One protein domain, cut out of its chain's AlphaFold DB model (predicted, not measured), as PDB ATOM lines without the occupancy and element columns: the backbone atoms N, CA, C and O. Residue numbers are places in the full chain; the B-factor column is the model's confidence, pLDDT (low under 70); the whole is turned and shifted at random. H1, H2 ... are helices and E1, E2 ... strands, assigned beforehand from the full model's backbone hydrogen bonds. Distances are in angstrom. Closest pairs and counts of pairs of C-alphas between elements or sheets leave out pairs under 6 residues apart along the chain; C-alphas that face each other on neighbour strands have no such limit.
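AT A GLANCE: This is residues 2 to 14 and 22 to 92 of the 338 residues of the protein "SAM_MT_RSMB_NOP domain-containing protein" of Bryobacteraceae bacterium (UniProt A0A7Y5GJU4). The domain is elongated, with a small three-stranded sheet and the first helix, H1, toward one end and a cluster of three helices, H2, H3 and H4, toward the other. H2 and H4 run side by side with H3 steeply tilted to both, their centres making a triangle; H2 comes next to the edge strand E2, while H1 only grazes the sheet. The printed part has 84 residues, with four named helices and three named strands in the order H1, E1, E2, E3, H2, H3, H4. The sheet runs E1, E3, E2, antiparallel throughout, and the class is mixed, helices and strands. The whole is compact, with a radius of gyration of the C-alphas of 12.4 A, and spans 40 by 21 by 20 A.

IN THESE COORDINATES: The sheet holds E1, residues 24 to 27, 9.3 A long from C-alpha 24 at (-47.625, 27.703, -28.557); E3, residues 44 to 47, 9.6 A; and E2, residues 36 to 38, 6.8 A. H1, residues 2 to 13, begins at C-alpha 2 at (-38.011, 21.671, -42.342) and is 16.0 A long. H2, residues 56 to 64, measures 11.9 A, and H3, residues 68 to 75, 10.3 A. H4, residues 80 to 90, is 15.2 A long and ends at C-alpha 90 at (-33.433, 35.793, -45.050).

HOW THE PARTS SIT: E3 is the inner strand. With E1 it stands antiparallel at 144 degrees, and N 27 and O 44 are 2.8 A apart, within hydrogen-bond range. E2 and E3 form a hairpin at 162 degrees, with N 45 and O 37 within range at 2.8 A. H2 grazes the sheet with residues 59 to 64; the closest C-alphas of E2 and H2 are those of Val 37 and Gly 63, 5.2 A apart. H1 grazes the sheet with residues 3 to 10. H2 is the hub, touching three helices. It touches H1 only at their ends, with C-alphas of Asn 3 and Gly 63 closest at 7.0 A. H2 and H4 touch at a shallow tilt of 13 degrees, the same way, closest at the C-alphas of Thr 64 and Ala 87, 6.2 A. H3 touches H2 at a steep tilt of 63 degrees, opposite ways, closest at the C-alphas of Ser 61 and Ile 68, 5.3 A. H3 touches H4 at a steep tilt of 54 degrees, opposite ways, closest at the C-alphas of Trp 74 and Val 83, 6.1 A. H3 and H4 are not on the sheet. In H1, H2, H3 and H4 every O i to N i+4 pair is within hydrogen-bond range.

THE WHOLE: The two C-alphas farthest apart are those of Gly 14 and His 77, 39.8 A. Residues 15 to 21 are not printed, and C-alphas 14 and 22 are 7.6 A apart across the cut. Of the links that are printed whole, no link is long. Mean pLDDT of the printed part is 83.2; residues 2 to 14 and 22 to 23 are under 70.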
ATOM      1  N   CYS A   2     -37.809  21.808 -43.797       37.97
ATOM      2  CA  CYS A   2     -38.011  21.671 -42.342       37.97
ATOM      3  C   CYS A   2     -38.972  22.720 -41.730       37.97
ATOM      4  O   CYS A   2     -39.893  22.342 -41.019       37.97
ATOM      5  N   ASN A   3     -38.874  24.010 -42.095       47.16
ATOM      6  CA  ASN A   3     -39.827  25.032 -41.620       47.16
ATOM      7  C   ASN A   3     -41.247  24.864 -42.174       47.16
ATOM      8  O   ASN A   3     -42.203  25.152 -41.476       47.16
ATOM      9  N   ALA A   4     -41.413  24.422 -43.423       50.31
ATOM     10  CA  ALA A   4     -42.746  24.194 -43.989       50.31
ATOM     11  C   ALA A   4     -43.427  22.989 -43.322       50.31
ATOM     12  O   ALA A   4     -44.625  23.029 -43.075       50.31
ATOM     13  N   VAL A   5     -42.644  21.965 -42.966       47.03
ATOM     14  CA  VAL A   5     -43.106  20.800 -42.204       47.03
ATOM     15  C   VAL A   5     -43.397  21.173 -40.749       47.03
ATOM     16  O   VAL A   5     -44.450  20.804 -40.256       47.03
ATOM     17  N   LEU A   6     -42.551  21.965 -40.081       51.81
ATOM     18  CA  LEU A   6     -42.812  22.451 -38.718       51.81
ATOM     19  C   LEU A   6     -43.996  23.432 -38.664       51.81
ATOM     20  O   LEU A   6     -44.836  23.316 -37.784       51.81
ATOM     21  N   ARG A   7     -44.127  24.353 -39.626       52.38
ATOM     22  CA  ARG A   7     -45.285  25.264 -39.748       52.38
ATOM     23  C   ARG A   7     -46.562  24.520 -40.135       52.38
ATOM     24  O   ARG A   7     -47.633  24.874 -39.656       52.38
ATOM     25  N   GLY A   8     -46.440  23.501 -40.987       46.19
ATOM     26  CA  GLY A   8     -47.512  22.571 -41.331       46.19
ATOM     27  C   GLY A   8     -47.978  21.807 -40.099       46.19
ATOM     28  O   GLY A   8     -49.145  21.899 -39.758       46.19
ATOM     29  N   LEU A   9     -47.055  21.184 -39.361       45.25
ATOM     30  CA  LEU A   9     -47.316  20.521 -38.081       45.25
ATOM     31  C   LEU A   9     -47.972  21.471 -37.077       45.25
ATOM     32  O   LEU A   9     -48.968  21.098 -36.484       45.25
ATOM     33  N   VAL A  10     -47.500  22.712 -36.927       51.84
ATOM     34  CA  VAL A  10     -48.130  23.699 -36.030       51.84
ATOM     35  C   VAL A  10     -49.549  24.076 -36.484       51.84
ATOM     36  O   VAL A  10     -50.425  24.219 -35.639       51.84
ATOM     37  N   ARG A  11     -49.820  24.187 -37.795       43.78
ATOM     38  CA  ARG A  11     -51.185  24.406 -38.317       43.78
ATOM     39  C   ARG A  11     -52.092  23.192 -38.116       43.78
ATOM     40  O   ARG A  11     -53.248  23.372 -37.764       43.78
ATOM     41  N   THR A  12     -51.578  21.982 -38.324       41.72
ATOM     42  CA  THR A  12     -52.325  20.727 -38.149       41.72
ATOM     43  C   THR A  12     -52.575  20.416 -36.671       41.72
ATOM     44  O   THR A  12     -53.632  19.913 -36.325       41.72
ATOM     45  N   LEU A  13     -51.643  20.770 -35.783       45.09
ATOM     46  CA  LEU A  13     -51.765  20.594 -34.329       45.09
ATOM     47  C   LEU A  13     -52.554  21.728 -33.657       45.09
ATOM     48  O   LEU A  13     -52.937  21.602 -32.501       45.09
ATOM     49  N   GLY A  14     -52.792  22.839 -34.360       42.50
ATOM     50  CA  GLY A  14     -53.567  23.984 -33.878       42.50
ATOM     51  C   GLY A  14     -55.069  23.910 -34.173       42.50
ATOM     52  O   GLY A  14     -55.748  24.918 -33.999       42.50
ATOM     53  N   PHE A  22     -49.747  21.461 -29.194       52.66
ATOM     54  CA  PHE A  22     -48.488  21.913 -28.599       52.66
ATOM     55  C   PHE A  22     -48.701  23.353 -28.123       52.66
ATOM     56  O   PHE A  22     -49.007  24.212 -28.957       52.66
ATOM     57  N   PRO A  23     -48.585  23.634 -26.813       57.34
ATOM     58  CA  PRO A  23     -48.894  24.948 -26.282       57.34
ATOM     59  C   PRO A  23     -47.899  25.936 -26.873       57.34
ATOM     60  O   PRO A  23     -46.720  25.945 -26.506       57.34
ATOM     61  N   SER A  24     -48.394  26.718 -27.828       70.25
ATOM     62  CA  SER A  24     -47.625  27.703 -28.557       70.25
ATOM     63  C   SER A  24     -48.228  29.083 -28.364       70.25
ATOM     64  O   SER A  24     -49.444  29.256 -28.337       70.25
ATOM     65  N   GLU A  25     -47.361  30.069 -28.172       85.50
ATOM     66  CA  GLU A  25     -47.737  31.464 -27.963       85.50
ATOM     67  C   GLU A  25     -47.117  32.317 -29.070       85.50
ATOM     68  O   GLU A  25     -45.959  32.119 -29.448       85.50
ATOM     69  N   LYS A  26     -47.868  33.285 -29.604       87.88
ATOM     70  CA  LYS A  26     -47.269  34.293 -30.480       87.88
ATOM     71  C   LYS A  26     -46.436  35.241 -29.621       87.88
ATOM     72  O   LYS A  26     -46.955  35.863 -28.699       87.88
ATOM     73  N   ARG A  27     -45.155  35.371 -29.950       90.19
ATOM     74  CA  ARG A  27     -44.232  36.331 -29.341       90.19
ATOM     75  C   ARG A  27     -44.009  37.500 -30.297       90.19
ATOM     76  O   ARG A  27     -43.802  37.258 -31.488       90.19
ATOM     77  N   PRO A  28     -43.997  38.750 -29.804       88.56
ATOM     78  CA  PRO A  28     -43.816  39.931 -30.650       88.56
ATOM     79  C   PRO A  28     -42.406  40.016 -31.249       88.56
ATOM     80  O   PRO A  28     -42.211  40.612 -32.302       88.56
ATOM     81  N   THR A  29     -41.422  39.393 -30.600       89.31
ATOM     82  CA  THR A  29     -40.014  39.405 -31.002       89.31
ATOM     83  C   THR A  29     -39.479  37.986 -31.094       89.31
ATOM     84  O   THR A  29     -39.817  37.144 -30.262       89.31
ATOM     85  N   TRP A  30     -38.591  37.745 -32.052       91.88
ATOM     86  CA  TRP A  30     -37.796  36.523 -32.111       91.88
ATOM     87  C   TRP A  30     -36.401  36.773 -31.537       91.88
ATOM     88  O   TRP A  30     -35.676  37.635 -32.026       91.88
ATOM     89  N   ASN A  31     -36.008  36.007 -30.518       89.25
ATOM     90  CA  ASN A  31     -34.718  36.135 -29.833       89.25
ATOM     91  C   ASN A  31     -33.725  35.019 -30.220       89.25
ATOM     92  O   ASN A  31     -32.591  34.964 -29.722       89.25
ATOM     93  N   ALA A  32     -34.133  34.135 -31.137       88.00
ATOM     94  CA  ALA A  32     -33.427  32.909 -31.493       88.00
ATOM     95  C   ALA A  32     -33.158  32.005 -30.273       88.00
ATOM     96  O   ALA A  32     -32.058  31.467 -30.123       88.00
ATOM     97  N   GLY A  33     -34.153  31.881 -29.386       87.75
ATOM     98  CA  GLY A  33     -34.164  30.915 -28.287       87.75
ATOM     99  C   GLY A  33     -34.449  29.482 -28.748       87.75
ATOM    100  O   GLY A  33     -34.930  29.248 -29.856       87.75
ATOM    101  N   TRP A  34     -34.166  28.501 -27.886       90.00
ATOM    102  CA  TRP A  34     -34.365  27.077 -28.201       90.00
ATOM    103  C   TRP A  34     -35.832  26.643 -28.163       90.00
ATOM    104  O   TRP A  34     -36.201  25.621 -28.738       90.00
ATOM    105  N   ASN A  35     -36.680  27.431 -27.511       90.25
ATOM    106  CA  ASN A  35     -38.107  27.194 -27.367       90.25
ATOM    107  C   ASN A  35     -38.944  28.076 -28.303       90.25
ATOM    108  O   ASN A  35     -40.083  28.394 -27.979       90.25
ATOM    109  N   GLU A  36     -38.398  28.540 -29.429       91.19
ATOM    110  CA  GLU A  36     -39.144  29.382 -30.364       91.19
ATOM    111  C   GLU A  36     -38.690  29.241 -31.817       91.19
ATOM    112  O   GLU A  36     -37.523  28.992 -32.109       91.19
ATOM    113  N   VAL A  37     -39.623  29.450 -32.745       90.75
ATOM    114  CA  VAL A  37     -39.372  29.424 -34.192       90.75
ATOM    115  C   VAL A  37     -39.795  30.764 -34.805       90.75
ATOM    116  O   VAL A  37     -40.864  31.271 -34.465       90.75
ATOM    117  N   PRO A  38     -38.994  31.360 -35.706       91.62
ATOM    118  CA  PRO A  38     -39.314  32.648 -36.316       91.62
ATOM    119  C   PRO A  38     -40.549  32.584 -37.228       91.62
ATOM    120  O   PRO A  38     -40.709  31.665 -38.045       91.62
ATOM    121  N   SER A  39     -41.398  33.607 -37.127       87.25
ATOM    122  CA  SER A  39     -42.604  33.777 -37.944       87.25
ATOM    123  C   SER A  39     -42.325  34.635 -39.183       87.25
ATOM    124  O   SER A  39     -41.574  35.603 -39.127       87.25
ATOM    125  N   SER A  40     -42.958  34.303 -40.314       76.25
ATOM    126  CA  SER A  40     -42.878  35.101 -41.551       76.25
ATOM    127  C   SER A  40     -43.663  36.414 -41.492       76.25
ATOM    128  O   SER A  40     -43.431  37.287 -42.320       76.25
ATOM    129  N   GLU A  41     -44.574  36.560 -40.530       81.69
ATOM    130  CA  GLU A  41     -45.335  37.798 -40.290       81.69
ATOM    131  C   GLU A  41     -44.612  38.748 -39.318       81.69
ATOM    132  O   GLU A  41     -45.125  39.819 -39.008       81.69
ATOM    133  N   GLY A  42     -43.432  38.362 -38.822       88.12
ATOM    134  CA  GLY A  42     -42.751  39.028 -37.712       88.12
ATOM    135  C   GLY A  42     -42.936  38.290 -36.384       88.12
ATOM    136  O   GLY A  42     -43.868  37.501 -36.207       88.12
ATOM    137  N   GLY A  43     -42.004  38.513 -35.455       90.69
ATOM    138  CA  GLY A  43     -41.973  37.841 -34.156       90.69
ATOM    139  C   GLY A  43     -41.656  36.341 -34.225       90.69
ATOM    140  O   GLY A  43     -40.973  35.857 -35.133       90.69
ATOM    141  N   ALA A  44     -42.143  35.582 -33.244       92.19
ATOM    142  CA  ALA A  44     -41.885  34.149 -33.130       92.19
ATOM    143  C   ALA A  44     -43.103  33.362 -32.647       92.19
ATOM    144  O   ALA A  44     -44.025  33.900 -32.040       92.19
ATOM    145  N   ILE A  45     -43.071  32.058 -32.889       90.56
ATOM    146  CA  ILE A  45     -43.943  31.081 -32.247       90.56
ATOM    147  C   ILE A  45     -43.135  30.486 -31.096       90.56
ATOM    148  O   ILE A  45     -42.155  29.781 -31.340       90.56
ATOM    149  N   GLY A  46     -43.498  30.828 -29.863       90.44
ATOM    150  CA  GLY A  46     -42.892  30.308 -28.642       90.44
ATOM    151  C   GLY A  46     -43.531  28.996 -28.206       90.44
ATOM    152  O   GLY A  46     -44.708  28.772 -28.459       90.44
ATOM    153  N   PHE A  47     -42.766  28.151 -27.525       88.12
ATOM    154  CA  PHE A  47     -43.166  26.845 -27.013       88.12
ATOM    155  C   PHE A  47     -42.809  26.733 -25.526       88.12
ATOM    156  O   PHE A  47     -41.842  27.333 -25.048       88.12
ATOM    157  N   LYS A  48     -43.575  25.930 -24.778       87.44
ATOM    158  CA  LYS A  48     -43.290  25.649 -23.354       87.44
ATOM    159  C   LYS A  48     -42.076  24.738 -23.131       87.44
ATOM    160  O   LYS A  48     -41.612  24.614 -22.003       87.44
ATOM    161  N   VAL A  49     -41.588  24.092 -24.185       85.75
ATOM    162  CA  VAL A  49     -40.445  23.173 -24.167       85.75
ATOM    163  C   VAL A  49     -39.414  23.606 -25.203       85.75
ATOM    164  O   VAL A  49     -39.756  24.298 -26.164       85.75
ATOM    165  N   ASP A  50     -38.166  23.179 -25.027       89.19
ATOM    166  CA  ASP A  50     -37.137  23.334 -26.056       89.19
ATOM    167  C   ASP A  50     -37.526  22.502 -27.288       89.19
ATOM    168  O   ASP A  50     -37.762  21.297 -27.191       89.19
ATOM    169  N   VAL A  51     -37.603  23.153 -28.449       87.62
ATOM    170  CA  VAL A  51     -37.945  22.532 -29.743       87.62
ATOM    171  C   VAL A  51     -36.791  22.596 -30.747       87.62
ATOM    172  O   VAL A  51     -36.838  21.947 -31.791       87.62
ATOM    173  N   LEU A  52     -35.743  23.361 -30.435       91.19
ATOM    174  CA  LEU A  52     -34.513  23.472 -31.210       91.19
ATOM    175  C   LEU A  52     -33.305  22.966 -30.399       91.19
ATOM    176  O   LEU A  52     -33.331  22.984 -29.167       91.19
ATOM    177  N   PRO A  53     -32.220  22.535 -31.071       90.62
ATOM    178  CA  PRO A  53     -30.985  22.128 -30.402       90.62
ATOM    179  C   PRO A  53     -30.366  23.236 -29.540       90.62
ATOM    180  O   PRO A  53     -30.518  24.417 -29.835       90.62
ATOM    181  N   LYS A  54     -29.594  22.856 -28.513       89.19
ATOM    182  CA  LYS A  54     -28.924  23.823 -27.623       89.19
ATOM    183  C   LYS A  54     -27.727  24.529 -28.262       89.19
ATOM    184  O   LYS A  54     -27.380  25.633 -27.852       89.19
ATOM    185  N   ASP A  55     -27.100  23.905 -29.261       90.31
ATOM    186  CA  ASP A  55     -26.050  24.555 -30.045       90.31
ATOM    187  C   ASP A  55     -26.642  25.755 -30.813       90.31
ATOM    188  O   ASP A  55     -27.511  25.547 -31.667       90.31
ATOM    189  N   PRO A  56     -26.196  27.002 -30.554       89.25
ATOM    190  CA  PRO A  56     -26.832  28.193 -31.118       89.25
ATOM    191  C   PRO A  56     -26.856  28.228 -32.648       89.25
ATOM    192  O   PRO A  56     -27.826  28.703 -33.237       89.25
ATOM    193  N   MET A  57     -25.811  27.720 -33.306       90.75
ATOM    194  CA  MET A  57     -25.711  27.728 -34.768       90.75
ATOM    195  C   MET A  57     -26.628  26.685 -35.403       90.75
ATOM    196  O   MET A  57     -27.273  26.960 -36.416       90.75
ATOM    197  N   THR A  58     -26.734  25.509 -34.788       91.75
ATOM    198  CA  THR A  58     -27.669  24.461 -35.205       91.75
ATOM    199  C   THR A  58     -29.114  24.903 -34.971       91.75
ATOM    200  O   THR A  58     -29.941  24.762 -35.871       91.75
ATOM    201  N   ALA A  59     -29.412  25.524 -33.824       91.50
ATOM    202  CA  ALA A  59     -30.720  26.120 -33.543       91.50
ATOM    203  C   ALA A  59     -31.101  27.156 -34.605       91.50
ATOM    204  O   ALA A  59     -32.192  27.104 -35.174       91.50
ATOM    205  N   LEU A  60     -30.170  28.060 -34.925       93.19
ATOM    206  CA  LEU A  60     -30.364  29.097 -35.929       93.19
ATOM    207  C   LEU A  60     -30.603  28.499 -37.320       93.19
ATOM    208  O   LEU A  60     -31.532  28.913 -38.015       93.19
ATOM    209  N   SER A  61     -29.807  27.498 -37.708       93.44
ATOM    210  CA  SER A  61     -29.965  26.764 -38.968       93.44
ATOM    211  C   SER A  61     -31.356  26.147 -39.078       93.44
ATOM    212  O   SER A  61     -32.031  26.331 -40.090       93.44
ATOM    213  N   TYR A  62     -31.827  25.485 -38.021       91.69
ATOM    214  CA  TYR A  62     -33.111  24.787 -38.024       91.69
ATOM    215  C   TYR A  62     -34.270  25.788 -38.036       91.69
ATOM    216  O   TYR A  62     -35.133  25.727 -38.916       91.69
ATOM    217  N   GLY A  63     -34.238  26.769 -37.129       91.00
ATOM    218  CA  GLY A  63     -35.279  27.785 -36.991       91.00
ATOM    219  C   GLY A  63     -35.444  28.653 -38.238       91.00
ATOM    220  O   GLY A  63     -36.563  29.015 -38.590       91.00
ATOM    221  N   THR A  64     -34.360  28.943 -38.962       91.81
ATOM    222  CA  THR A  64     -34.396  29.820 -40.149       91.81
ATOM    223  C   THR A  64     -34.293  29.069 -41.479       91.81
ATOM    224  O   THR A  64     -34.456  29.660 -42.546       91.81
ATOM    225  N   SER A  65     -34.055  27.755 -41.441       90.75
ATOM    226  CA  SER A  65     -33.833  26.910 -42.624       90.75
ATOM    227  C   SER A  65     -32.703  27.393 -43.545       90.75
ATOM    228  O   SER A  65     -32.760  27.205 -44.759       90.75
ATOM    229  N   HIS A  66     -31.672  28.006 -42.968       92.56
ATOM    230  CA  HIS A  66     -30.406  28.256 -43.653       92.56
ATOM    231  C   HIS A  66     -29.486  27.053 -43.463       92.56
ATOM    232  O   HIS A  66     -29.427  26.493 -42.365       92.56
ATOM    233  N   ALA A  67     -28.737  26.665 -44.498       92.19
ATOM    234  CA  ALA A  67     -27.673  25.685 -44.315       92.19
ATOM    235  C   ALA A  67     -26.661  26.202 -43.284       92.19
ATOM    236  O   ALA A  67     -26.254  27.368 -43.323       92.19
ATOM    237  N   ILE A  68     -26.234  25.318 -42.381       92.19
ATOM    238  CA  ILE A  68     -25.294  25.669 -41.312       92.19
ATOM    239  C   ILE A  68     -23.979  26.237 -41.862       92.19
ATOM    240  O   ILE A  68     -23.375  27.097 -41.231       92.19
ATOM    241  N   GLU A  69     -23.573  25.828 -43.067       92.06
ATOM    242  CA  GLU A  69     -22.356  26.304 -43.727       92.06
ATOM    243  C   GLU A  69     -22.397  27.800 -44.074       92.06
ATOM    244  O   GLU A  69     -21.389  28.482 -43.907       92.06
ATOM    245  N   ILE A  70     -23.556  28.350 -44.462       92.44
ATOM    246  CA  ILE A  70     -23.708  29.800 -44.689       92.44
ATOM    247  C   ILE A  70     -23.606  30.552 -43.367       92.44
ATOM    248  O   ILE A  70     -22.923  31.567 -43.269       92.44
ATOM    249  N   LEU A  71     -24.262  30.039 -42.326       94.19
ATOM    250  CA  LEU A  71     -24.214  30.670 -41.011       94.19
ATOM    251  C   LEU A  71     -22.784  30.644 -40.450       94.19
ATOM    252  O   LEU A  71     -22.323  31.632 -39.882       94.19
ATOM    253  N   ARG A  72     -22.057  29.541 -40.660       92.75
ATOM    254  CA  ARG A  72     -20.634  29.416 -40.323       92.75
ATOM    255  C   ARG A  72     -19.779  30.389 -41.120       92.75
ATOM    256  O   ARG A  72     -18.914  31.025 -40.525       92.75
ATOM    257  N   LEU A  73     -20.022  30.537 -42.424       91.06
ATOM    258  CA  LEU A  73     -19.349  31.541 -43.246       91.06
ATOM    259  C   LEU A  73     -19.532  32.937 -42.645       91.06
ATOM    260  O   LEU A  73     -18.546  33.606 -42.353       91.06
ATOM    261  N   TRP A  74     -20.774  33.345 -42.385       94.38
ATOM    262  CA  TRP A  74     -21.056  34.650 -41.793       94.38
ATOM    263  C   TRP A  74     -20.418  34.814 -40.414       94.38
ATOM    264  O   TRP A  74     -19.854  35.866 -40.138       94.38
ATOM    265  N   SER A  75     -20.405  33.775 -39.574       95.31
ATOM    266  CA  SER A  75     -19.797  33.838 -38.235       95.31
ATOM    267  C   SER A  75     -18.282  34.080 -38.229       95.31
ATOM    268  O   SER A  75     -17.736  34.476 -37.203       95.31
ATOM    269  N   LYS A  76     -17.594  33.880 -39.364       93.69
ATOM    270  CA  LYS A  76     -16.173  34.242 -39.510       93.69
ATOM    271  C   LYS A  76     -15.956  35.751 -39.629       93.69
ATOM    272  O   LYS A  76     -14.851  36.219 -39.373       93.69
ATOM    273  N   HIS A  77     -16.981  36.491 -40.051       92.81
ATOM    274  CA  HIS A  77     -16.876  37.905 -40.425       92.81
ATOM    275  C   HIS A  77     -17.815  38.812 -39.627       92.81
ATOM    276  O   HIS A  77     -17.570  40.011 -39.529       92.81
ATOM    277  N   PHE A  78     -18.863  38.246 -39.030       95.25
ATOM    278  CA  PHE A  78     -19.898  38.972 -38.311       95.25
ATOM    279  C   PHE A  78     -20.088  38.408 -36.898       95.25
ATOM    280  O   PHE A  78     -20.035  37.189 -36.704       95.25
ATOM    281  N   PRO A  79     -20.366  39.266 -35.899       95.44
ATOM    282  CA  PRO A  79     -20.744  38.802 -34.569       95.44
ATOM    283  C   PRO A  79     -22.067  38.028 -34.622       95.44
ATOM    284  O   PRO A  79     -22.910  38.267 -35.486       95.44
ATOM    285  N   LEU A  80     -22.300  37.138 -33.651       92.94
ATOM    286  CA  LEU A  80     -23.487  36.270 -33.625       92.94
ATOM    287  C   LEU A  80     -24.815  37.039 -33.736       92.94
ATOM    288  O   LEU A  80     -25.747  36.555 -34.374       92.94
ATOM    289  N   ALA A  81     -24.911  38.231 -33.138       94.06
ATOM    290  CA  ALA A  81     -26.100  39.078 -33.245       94.06
ATOM    291  C   ALA A  81     -26.412  39.454 -34.703       94.06
ATOM    292  O   ALA A  81     -27.560  39.366 -35.135       94.06
ATOM    293  N   GLU A  82     -25.384  39.784 -35.482       95.75
ATOM    294  CA  GLU A  82     -25.524  40.121 -36.896       95.75
ATOM    295  C   GLU A  82     -25.819  38.873 -37.737       95.75
ATOM    296  O   GLU A  82     -26.692  38.907 -38.596       95.75
ATOM    297  N   VAL A  83     -25.203  37.724 -37.431       96.38
ATOM    298  CA  VAL A  83     -25.548  36.442 -38.081       96.38
ATOM    299  C   VAL A  83     -27.029  36.095 -37.873       96.38
ATOM    300  O   VAL A  83     -27.712  35.701 -38.821       96.38
ATOM    301  N   LYS A  84     -27.554  36.277 -36.652       95.44
ATOM    302  CA  LYS A  84     -28.984  36.096 -36.346       95.44
ATOM    303  C   LYS A  84     -29.853  37.067 -37.146       95.44
ATOM    304  O   LYS A  84     -30.857  36.641 -37.709       95.44
ATOM    305  N   ARG A  85     -29.452  38.339 -37.237       95.69
ATOM    306  CA  ARG A  85     -30.159  39.374 -38.005       95.69
ATOM    307  C   ARG A  85     -30.182  39.073 -39.508       95.69
ATOM    308  O   ARG A  85     -31.223  39.213 -40.137       95.69
ATOM    309  N   LEU A  86     -29.077  38.602 -40.084       96.25
ATOM    310  CA  LEU A  86     -29.010  38.180 -41.489       96.25
ATOM    311  C   LEU A  86     -29.887  36.949 -41.755       96.25
ATOM    312  O   LEU A  86     -30.604  36.895 -42.753       96.25
ATOM    313  N   ALA A  87     -29.882  35.977 -40.841       95.19
ATOM    314  CA  ALA A  87     -30.748  34.807 -40.940       95.19
ATOM    315  C   ALA A  87     -32.237  35.177 -40.788       95.19
ATOM    316  O   ALA A  87     -33.079  34.593 -41.470       95.19
ATOM    317  N   TRP A  88     -32.559  36.166 -39.945       95.19
ATOM    318  CA  TRP A  88     -33.891  36.772 -39.843       95.19
ATOM    319  C   TRP A  88     -34.302  37.458 -41.144       95.19
ATOM    320  O   TRP A  88     -35.357  37.140 -41.682       95.19
ATOM    321  N   HIS A  89     -33.446  38.328 -41.690       96.12
ATOM    322  CA  HIS A  89     -33.672  38.995 -42.973       96.12
ATOM    323  C   HIS A  89     -33.950  37.982 -44.083       96.12
ATOM    324  O   HIS A  89     -34.885  38.149 -44.859       96.12
ATOM    325  N   GLY A  90     -33.192  36.881 -44.115       94.50
ATOM    326  CA  GLY A  90     -33.433  35.793 -45.050       94.50
ATOM    327  C   GLY A  90     -34.882  35.303 -45.012       94.50
ATOM    328  O   GLY A  90     -35.418  34.931 -46.038       94.50
ATOM    329  N   LEU A  91     -35.584  35.334 -43.883       93.56
ATOM    330  CA  LEU A  91     -36.982  34.897 -43.802       93.56
ATOM    331  C   LEU A  91     -38.009  35.897 -44.350       93.56
ATOM    332  O   LEU A  91     -39.186  35.536 -44.425       93.56
ATOM    333  N   ALA A  92     -37.598  37.116 -44.698       93.88
ATOM    334  CA  ALA A  92     -38.496  38.146 -45.200       93.88
ATOM    335  C   ALA A  92     -39.173  37.721 -46.510       93.88
ATOM    336  O   ALA A  92     -38.599  36.996 -47.324       93.88
TER     337      ALA A  92